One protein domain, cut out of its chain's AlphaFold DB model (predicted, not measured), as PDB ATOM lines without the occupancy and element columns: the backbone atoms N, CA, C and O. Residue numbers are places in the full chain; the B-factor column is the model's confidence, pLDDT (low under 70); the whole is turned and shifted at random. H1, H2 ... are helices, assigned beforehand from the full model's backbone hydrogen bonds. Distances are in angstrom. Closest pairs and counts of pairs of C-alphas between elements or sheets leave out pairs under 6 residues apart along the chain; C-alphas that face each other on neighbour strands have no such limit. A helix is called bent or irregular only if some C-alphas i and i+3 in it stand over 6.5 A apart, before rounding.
ATOM      1  N   CYS A  12     148.675 -68.271  32.977       81.88
ATOM      2  CA  CYS A  12     147.281 -68.720  32.917       81.88
ATOM      3  C   CYS A  12     146.755 -68.702  31.471       81.88
ATOM      4  O   CYS A  12     146.127 -69.657  31.016       81.88
ATOM      5  N   GLY A  13     147.081 -67.662  30.693       82.38
ATOM      6  CA  GLY A  13     146.675 -67.548  29.287       82.38
ATOM      7  C   GLY A  13     147.184 -68.686  28.386       82.38
ATOM      8  O   GLY A  13     146.671 -68.872  27.282       82.38
ATOM      9  N   ARG A  14     148.166 -69.468  28.860       85.12
ATOM     10  CA  ARG A  14     148.771 -70.614  28.161       85.12
ATOM     11  C   ARG A  14     148.200 -71.966  28.604       85.12
ATOM     12  O   ARG A  14     148.490 -72.976  27.963       85.12
ATOM     13  N   VAL A  15     147.391 -72.007  29.664       87.38
ATOM     14  CA  VAL A  15     146.815 -73.246  30.202       87.38
ATOM     15  C   VAL A  15     145.667 -73.729  29.311       87.38
ATOM     16  O   VAL A  15     144.636 -73.074  29.167       87.38
ATOM     17  N   GLY A  16     145.822 -74.918  28.726       87.75
ATOM     18  CA  GLY A  16     144.762 -75.560  27.943       87.75
ATOM     19  C   GLY A  16     143.634 -76.128  28.815       87.75
ATOM     20  O   GLY A  16     143.842 -76.466  29.980       87.75
ATOM     21  N   THR A  17     142.440 -76.332  28.244       84.94
ATOM     22  CA  THR A  17     141.252 -76.818  28.982       84.94
ATOM     23  C   THR A  17     141.498 -78.131  29.736       84.94
ATOM     24  O   THR A  17     141.101 -78.265  30.891       84.94
ATOM     25  N   GLY A  18     142.194 -79.097  29.123       87.75
ATOM     26  CA  GLY A  18     142.506 -80.375  29.775       87.75
ATOM     27  C   GLY A  18     143.426 -80.222  30.990       87.75
ATOM     28  O   GLY A  18     143.235 -80.899  32.002       87.75
ATOM     29  N   GLU A  19     144.388 -79.300  30.916       90.62
ATOM     30  CA  GLU A  19     145.290 -78.976  32.022       90.62
ATOM     31  C   GLU A  19     144.538 -78.236  33.136       90.62
ATOM     32  O   GLU A  19     144.604 -78.651  34.295       90.62
ATOM     33  N   ALA A  20     143.733 -77.229  32.778       89.00
ATOM     34  CA  ALA A  20     142.858 -76.504  33.698       89.00
ATOM     35  C   ALA A  20     141.985 -77.462  34.524       89.00
ATOM     36  O   ALA A  20     141.991 -77.422  35.754       89.00
ATOM     37  N   THR A  21     141.282 -78.385  33.863       86.19
ATOM     38  CA  THR A  21     140.427 -79.372  34.540       86.19
ATOM     39  C   THR A  21     141.217 -80.357  35.407       86.19
ATOM     40  O   THR A  21     140.702 -80.826  36.425       86.19
ATOM     41  N   SER A  22     142.445 -80.699  35.015       88.94
ATOM     42  CA  SER A  22     143.237 -81.735  35.688       88.94
ATOM     43  C   SER A  22     143.990 -81.225  36.913       88.94
ATOM     44  O   SER A  22     144.105 -81.977  37.879       88.94
ATOM     45  N   PHE A  23     144.470 -79.979  36.880       92.50
ATOM     46  CA  PHE A  23     145.417 -79.459  37.871       92.50
ATOM     47  C   PHE A  23     144.975 -78.178  38.573       92.50
ATOM     48  O   PHE A  23     145.579 -77.829  39.583       92.50
ATOM     49  N   TYR A  24     143.965 -77.472  38.064       92.25
ATOM     50  CA  TYR A  24     143.607 -76.150  38.585       92.25
ATOM     51  C   TYR A  24     142.145 -76.032  39.001       92.25
ATOM     52  O   TYR A  24     141.852 -75.217  39.857       92.25
ATOM     53  N   ALA A  25     141.241 -76.864  38.473       88.19
ATOM     54  CA  ALA A  25     139.826 -76.896  38.853       88.19
ATOM     55  C   ALA A  25     139.615 -77.493  40.262       88.19
ATOM     56  O   ALA A  25     139.087 -78.599  40.417       88.19
ATOM     57  N   ALA A  26     140.059 -76.764  41.281       85.69
ATOM     58  CA  ALA A  26     140.002 -77.120  42.690       85.69
ATOM     59  C   ALA A  26     139.712 -75.878  43.549       85.69
ATOM     60  O   ALA A  26     139.940 -74.747  43.134       85.69
ATOM     61  N   GLY A  27     139.198 -76.096  44.761       80.38
ATOM     62  CA  GLY A  27     139.188 -75.054  45.790       80.38
ATOM     63  C   GLY A  27     140.554 -74.919  46.477       80.38
ATOM     64  O   GLY A  27     141.510 -75.583  46.063       80.38
ATOM     65  N   PRO A  28     140.632 -74.122  47.558       80.00
ATOM     66  CA  PRO A  28     141.840 -73.995  48.366       80.00
ATOM     67  C   PRO A  28     142.403 -75.360  48.794       80.00
ATOM     68  O   PRO A  28     141.631 -76.291  49.060       80.00
ATOM     69  N   PRO A  29     143.735 -75.514  48.866       88.56
ATOM     70  CA  PRO A  29     144.363 -76.810  49.011       88.56
ATOM     71  C   PRO A  29     144.400 -77.225  50.485       88.56
ATOM     72  O   PRO A  29     144.546 -76.398  51.382       88.56
ATOM     73  N   TYR A  30     144.349 -78.532  50.743       86.75
ATOM     74  CA  TYR A  30     144.592 -79.065  52.091       86.75
ATOM     75  C   TYR A  30     146.056 -78.924  52.525       86.75
ATOM     76  O   TYR A  30     146.342 -78.819  53.714       86.75
ATOM     77  N   VAL A  31     146.983 -78.963  51.565       91.06
ATOM     78  CA  VAL A  31     148.424 -78.880  51.804       91.06
ATOM     79  C   VAL A  31     149.033 -77.968  50.750       91.06
ATOM     80  O   VAL A  31     148.905 -78.226  49.555       91.06
ATOM     81  N   ALA A  32     149.715 -76.923  51.205       93.25
ATOM     82  CA  ALA A  32     150.523 -76.031  50.387       93.25
ATOM     83  C   ALA A  32     151.643 -75.436  51.244       93.25
ATOM     84  O   ALA A  32     151.541 -75.381  52.473       93.25
ATOM     85  N   THR A  33     152.725 -74.989  50.609       96.31
ATOM     86  CA  THR A  33     153.758 -74.230  51.326       96.31
ATOM     87  C   THR A  33     153.298 -72.790  51.549       96.31
ATOM     88  O   THR A  33     152.543 -72.238  50.747       96.31
ATOM     89  N   ALA A  34     153.788 -72.151  52.615       96.38
ATOM     90  CA  ALA A  34     153.472 -70.751  52.900       96.38
ATOM     91  C   ALA A  34     153.846 -69.821  51.731       96.38
ATOM     92  O   ALA A  34     153.076 -68.933  51.391       96.38
ATOM     93  N   ALA A  35     154.987 -70.069  51.077       97.06
ATOM     94  CA  ALA A  35     155.434 -69.285  49.926       97.06
ATOM     95  C   ALA A  35     154.482 -69.408  48.722       97.06
ATOM     96  O   ALA A  35     154.147 -68.405  48.102       97.06
ATOM     97  N   GLN A  36     154.005 -70.621  48.419       95.31
ATOM     98  CA  GLN A  36     153.030 -70.838  47.343       95.31
ATOM     99  C   GLN A  36     151.691 -70.165  47.650       95.31
ATOM    100  O   GLN A  36     151.116 -69.528  46.775       95.31
ATOM    101  N   MET A  37     151.208 -70.279  48.891       95.50
ATOM    102  CA  MET A  37     149.960 -69.630  49.294       95.50
ATOM    103  C   MET A  37     150.068 -68.109  49.301       95.50
ATOM    104  O   MET A  37     149.086 -67.454  48.979       95.50
ATOM    105  N   LEU A  38     151.235 -67.551  49.643       96.00
ATOM    106  CA  LEU A  38     151.466 -66.110  49.579       96.00
ATOM    107  C   LEU A  38     151.373 -65.603  48.137       96.00
ATOM    108  O   LEU A  38     150.619 -64.671  47.895       96.00
ATOM    109  N   ALA A  39     152.052 -66.267  47.195       95.00
ATOM    110  CA  ALA A  39     151.966 -65.922  45.776       95.00
ATOM    111  C   ALA A  39     150.509 -65.976  45.283       95.00
ATOM    112  O   ALA A  39     149.981 -64.989  44.785       95.00
ATOM    113  N   ILE A  40     149.810 -67.090  45.549       94.94
ATOM    114  CA  ILE A  40     148.389 -67.225  45.201       94.94
ATOM    115  C   ILE A  40     147.564 -66.095  45.817       94.94
ATOM    116  O   ILE A  40     146.711 -65.548  45.132       94.94
ATOM    117  N   ALA A  41     147.775 -65.753  47.089       95.56
ATOM    118  CA  ALA A  41     146.982 -64.737  47.772       95.56
ATOM    119  C   ALA A  41     147.125 -63.349  47.131       95.56
ATOM    120  O   ALA A  41     146.117 -62.655  47.020       95.56
ATOM    121  N   GLU A  42     148.327 -62.966  46.689       95.38
ATOM    122  CA  GLU A  42     148.587 -61.681  46.022       95.38
ATOM    123  C   GLU A  42     147.766 -61.531  44.731       95.38
ATOM    124  O   GLU A  42     147.121 -60.504  44.532       95.38
ATOM    125  N   ASP A  43     147.699 -62.574  43.900       94.44
ATOM    126  CA  ASP A  43     146.898 -62.554  42.670       94.44
ATOM    127  C   ASP A  43     145.410 -62.864  42.919       94.44
ATOM    128  O   ASP A  43     144.523 -62.421  42.182       94.44
ATOM    129  N   TRP A  44     145.087 -63.617  43.971       93.38
ATOM    130  CA  TRP A  44     143.714 -64.012  44.289       93.38
ATOM    131  C   TRP A  44     142.863 -62.818  44.733       93.38
ATOM    132  O   TRP A  44     141.720 -62.689  44.282       93.38
ATOM    133  N   VAL A  45     143.417 -61.913  45.550       94.25
ATOM    134  CA  VAL A  45     142.700 -60.700  45.995       94.25
ATOM    135  C   VAL A  45     142.355 -59.760  44.839       94.25
ATOM    136  O   VAL A  45     141.360 -59.047  44.919       94.25
ATOM    137  N   GLU A  46     143.119 -59.807  43.746       91.56
ATOM    138  CA  GLU A  46     142.866 -59.026  42.533       91.56
ATOM    139  C   GLU A  46     141.924 -59.737  41.554       91.56
ATOM    140  O   GLU A  46     141.092 -59.102  40.900       91.56
ATOM    141  N   THR A  47     142.039 -61.061  41.425       88.75
ATOM    142  CA  THR A  47     141.275 -61.844  40.440       88.75
ATOM    143  C   THR A  47     139.856 -62.165  40.896       88.75
ATOM    144  O   THR A  47     138.933 -62.070  40.085       88.75
ATOM    145  N   ALA A  48     139.640 -62.510  42.170       90.69
ATOM    146  CA  ALA A  48     138.314 -62.891  42.662       90.69
ATOM    147  C   ALA A  48     137.256 -61.779  42.499       90.69
ATOM    148  O   ALA A  48     136.169 -62.098  42.007       90.69
ATOM    149  N   PRO A  49     137.530 -60.492  42.815       91.06
ATOM    150  CA  PRO A  49     136.570 -59.414  42.577       91.06
ATOM    151  C   PRO A  49     136.209 -59.250  41.098       91.06
ATOM    152  O   PRO A  49     135.034 -59.129  40.773       91.06
ATOM    153  N   ARG A  50     137.187 -59.330  40.188       88.62
ATOM    154  CA  ARG A  50     136.950 -59.204  38.736       88.62
ATOM    155  C   ARG A  50     136.101 -60.349  38.192       88.62
ATOM    156  O   ARG A  50     135.200 -60.133  37.391       88.62
ATOM    157  N   ILE A  51     136.361 -61.570  38.663       87.25
ATOM    158  CA  ILE A  51     135.531 -62.731  38.326       87.25
ATOM    159  C   ILE A  51     134.105 -62.525  38.829       87.25
ATOM    160  O   ILE A  51     133.169 -62.853  38.111       87.25
ATOM    161  N   TYR A  52     133.929 -61.979  40.033       89.31
ATOM    162  CA  TYR A  52     132.606 -61.679  40.577       89.31
ATOM    163  C   TYR A  52     131.879 -60.582  39.784       89.31
ATOM    164  O   TYR A  52     130.673 -60.678  39.575       89.31
ATOM    165  N   GLU A  53     132.592 -59.560  39.306       88.81
ATOM    166  CA  GLU A  53     132.021 -58.515  38.446       88.81
ATOM    167  C   GLU A  53     131.484 -59.082  37.121       88.81
ATOM    168  O   GLU A  53     130.415 -58.670  36.667       88.81
ATOM    169  N   GLU A  54     132.190 -60.042  36.515       84.75
ATOM    170  CA  GLU A  54     131.769 -60.688  35.262       84.75
ATOM    171  C   GLU A  54     130.730 -61.803  35.489       84.75
ATOM    172  O   GLU A  54     129.780 -61.953  34.717       84.75
ATOM    173  N   TYR A  55     130.886 -62.565  36.573       83.62
ATOM    174  CA  TYR A  55     130.052 -63.702  36.958       83.62
ATOM    175  C   TYR A  55     129.651 -63.573  38.437       83.62
ATOM    176  O   TYR A  55     130.253 -64.222  39.297       83.62
ATOM    177  N   PRO A  56     128.597 -62.801  38.758       81.38
ATOM    178  CA  PRO A  56     128.188 -62.511  40.141       81.38
ATOM    179  C   PRO A  56     127.582 -63.712  40.885       81.38
ATOM    180  O   PRO A  56     127.105 -63.590  42.013       81.38
ATOM    181  N   GLU A  57     127.566 -64.882  40.253       74.62
ATOM    182  CA  GLU A  57     127.075 -66.115  40.844       74.62
ATOM    183  C   GLU A  57     128.073 -66.692  41.857       74.62
ATOM    184  O   GLU A  57     129.252 -66.335  41.924       74.62
ATOM    185  N   LEU A  58     127.576 -67.627  42.667       62.06
ATOM    186  CA  LEU A  58     128.375 -68.335  43.662       62.06
ATOM    187  C   LEU A  58     129.656 -68.906  43.014       62.06
ATOM    188  O   LEU A  58     129.590 -69.454  41.913       62.06
ATOM    189  N   LEU A  59     130.770 -68.887  43.765       82.19
ATOM    190  CA  LEU A  59     132.083 -69.504  43.469       82.19
ATOM    191  C   LEU A  59     133.172 -68.602  42.844       82.19
ATOM    192  O   LEU A  59     134.234 -69.128  42.505       82.19
ATOM    193  N   ALA A  60     132.993 -67.276  42.766       88.88
ATOM    194  CA  ALA A  60     134.050 -66.356  42.306       88.88
ATOM    195  C   ALA A  60     135.384 -66.534  43.060       88.88
ATOM    196  O   ALA A  60     136.449 -66.530  42.451       88.88
ATOM    197  N   GLU A  61     135.330 -66.801  44.367       89.06
ATOM    198  CA  GLU A  61     136.511 -67.120  45.176       89.06
ATOM    199  C   GLU A  61     137.233 -68.388  44.697       89.06
ATOM    200  O   GLU A  61     138.455 -68.397  44.594       89.06
ATOM    201  N   MET A  62     136.501 -69.457  44.361       89.75
ATOM    202  CA  MET A  62     137.108 -70.712  43.896       89.75
ATOM    203  C   MET A  62     137.723 -70.565  42.505       89.75
ATOM    204  O   MET A  62     138.797 -71.112  42.245       89.75
ATOM    205  N   TYR A  63     137.059 -69.824  41.618       89.31
ATOM    206  CA  TYR A  63     137.616 -69.508  40.307       89.31
ATOM    207  C   TYR A  63     138.845 -68.612  40.438       89.31
ATOM    208  O   TYR A  63     139.872 -68.954  39.868       89.31
ATOM    209  N   GLY A  64     138.793 -67.563  41.265       91.19
ATOM    210  CA  GLY A  64     139.936 -66.683  41.524       91.19
ATOM    211  C   GLY A  64     141.140 -67.439  42.069       91.19
ATOM    212  O   GLY A  64     142.244 -67.276  41.561       91.19
ATOM    213  N   TYR A  65     140.917 -68.360  43.010       93.69
ATOM    214  CA  TYR A  65     141.963 -69.251  43.501       93.69
ATOM    215  C   TYR A  65     142.576 -70.088  42.366       93.69
ATOM    216  O   TYR A  65     143.796 -70.140  42.211       93.69
ATOM    217  N   SER A  66     141.728 -70.728  41.554       93.31
ATOM    218  CA  SER A  66     142.161 -71.573  40.434       93.31
ATOM    219  C   SER A  66     142.964 -70.774  39.398       93.31
ATOM    220  O   SER A  66     143.981 -71.259  38.901       93.31
ATOM    221  N   THR A  67     142.520 -69.551  39.092       91.69
ATOM    222  CA  THR A  67     143.185 -68.604  38.190       91.69
ATOM    223  C   THR A  67     144.544 -68.188  38.742       91.69
ATOM    224  O   THR A  67     145.543 -68.341  38.047       91.69
ATOM    225  N   ALA A  68     144.612 -67.738  39.996       93.19
ATOM    226  CA  ALA A  68     145.858 -67.318  40.636       93.19
ATOM    227  C   ALA A  68     146.874 -68.473  40.729       93.19
ATOM    228  O   ALA A  68     148.048 -68.317  40.397       93.19
ATOM    229  N   ALA A  69     146.427 -69.684  41.074       94.75
ATOM    230  CA  ALA A  69     147.296 -70.860  41.051       94.75
ATOM    231  C   ALA A  69     147.854 -71.153  39.645       94.75
ATOM    232  O   ALA A  69     149.027 -71.509  39.507       94.75
ATOM    233  N   ALA A  70     147.043 -70.976  38.599       93.81
ATOM    234  CA  ALA A  70     147.477 -71.130  37.213       93.81
ATOM    235  C   ALA A  70     148.437 -70.017  36.757       93.81
ATOM    236  O   ALA A  70     149.387 -70.311  36.033       93.81
ATOM    237  N   MET A  71     148.260 -68.775  37.222       93.06
ATOM    238  CA  MET A  71     149.182 -67.657  36.959       93.06
ATOM    239  C   MET A  71     150.603 -67.931  37.465       93.06
ATOM    240  O   MET A  71     151.563 -67.484  36.843       93.06
ATOM    241  N   HIS A  72     150.743 -68.718  38.535       93.31
ATOM    242  CA  HIS A  72     152.035 -69.121  39.099       93.31
ATOM    243  C   HIS A  72     152.487 -70.537  38.703       93.31
ATOM    244  O   HIS A  72     153.456 -71.049  39.269       93.31
ATOM    245  N   ASN A  73     151.793 -71.198  37.770       93.19
ATOM    246  CA  ASN A  73     152.067 -72.583  37.364       93.19
ATOM    247  C   ASN A  73     152.112 -73.576  38.554       93.19
ATOM    248  O   ASN A  73     152.897 -74.530  38.595       93.19
TER     249      ASN A  73
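Overview. This is residues 12 to 73 of the 262 residues of the protein "Hypothetical protein" of Phaeomonas parva (UniProt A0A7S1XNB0). A long helix, H2, lies along one side of the domain, and a shorter helix, H3, folds back and crosses it steeply. H3 is the middle piece of three: a third, short helix, H1, packs on it away from H2, about perpendicular to it and off the long helix. The two ends of H2, with the links beside them, stick out at residues 30 to 35 and 53 to 58. The printed part has 62 residues with three named helices, H1, H2 and H3 in that order along the chain, and no named strand; the class is all helix. The whole is compact, with a radius of gyration of the C-alphas of 11.2 A, and spans 30 by 25 by 20 A.

Arrangement. The longest helix is H2, residues 34 to 54, with a kink of 40 degrees near residue 43. H3, residues 60 to 71, touches H2 with 26 pairs of C-alphas within 8 A. Their closest C-alphas are those of Ala 48 and Gly 64, 4.3 A apart, and their centres are 6.3 A apart. They run opposite ways at a steep tilt of 53 degrees. H1, residues 17 to 24, touches H3 at residues 66 to 70 of H3 alone, with 5 pairs of C-alphas within 8 A. The closest C-alphas there are those of Tyr 24 and Ser 66, 5.1 A apart. The lines of H1 and H3 are about perpendicular, at 81 degrees. H1 and H2 are apart. In H1 and H3 every O i to N i+4 pair is within hydrogen-bond range; in H2 it is 14 of 17.

Along the chain. H2 measures 29.7 A from C-alpha 34 at (153.472, -70.751, 52.900) to C-alpha 54 at (131.769, -60.688, 35.262). It is neither bent nor irregular, but only just: C-alphas 46 and 49 are 6.3 A apart. H3 measures 16.1 A and ends with C-alpha 71 at (149.182, -67.657, 36.959). H1 measures 9.9 A and begins with C-alpha 17 at (141.252, -76.818, 28.982). It too is neither bent nor irregular, but only just, with C-alphas 21 and 24 at 6.1 A.

Size, cuts and confidence. The two C-alphas farthest apart are those of Thr 33 and Glu 54, at 30.4 A. The first and last printed C-alphas, those of Cys 12 and Asn 73, are 7.6 A apart. Residues 30 to 35, of which 34 and 35 belong to H2, stand free, and so do residues 53 to 58, of which 53 and 54 belong to H2. Without these stretches the body spans 25 by 22 by 20 A. The printed part has no cut. H1 to H2 is a short link of 9 residues, H2 to H3 a tight link of 5. The mean pLDDT of the printed part is 89.4, and residue 58 is under 70.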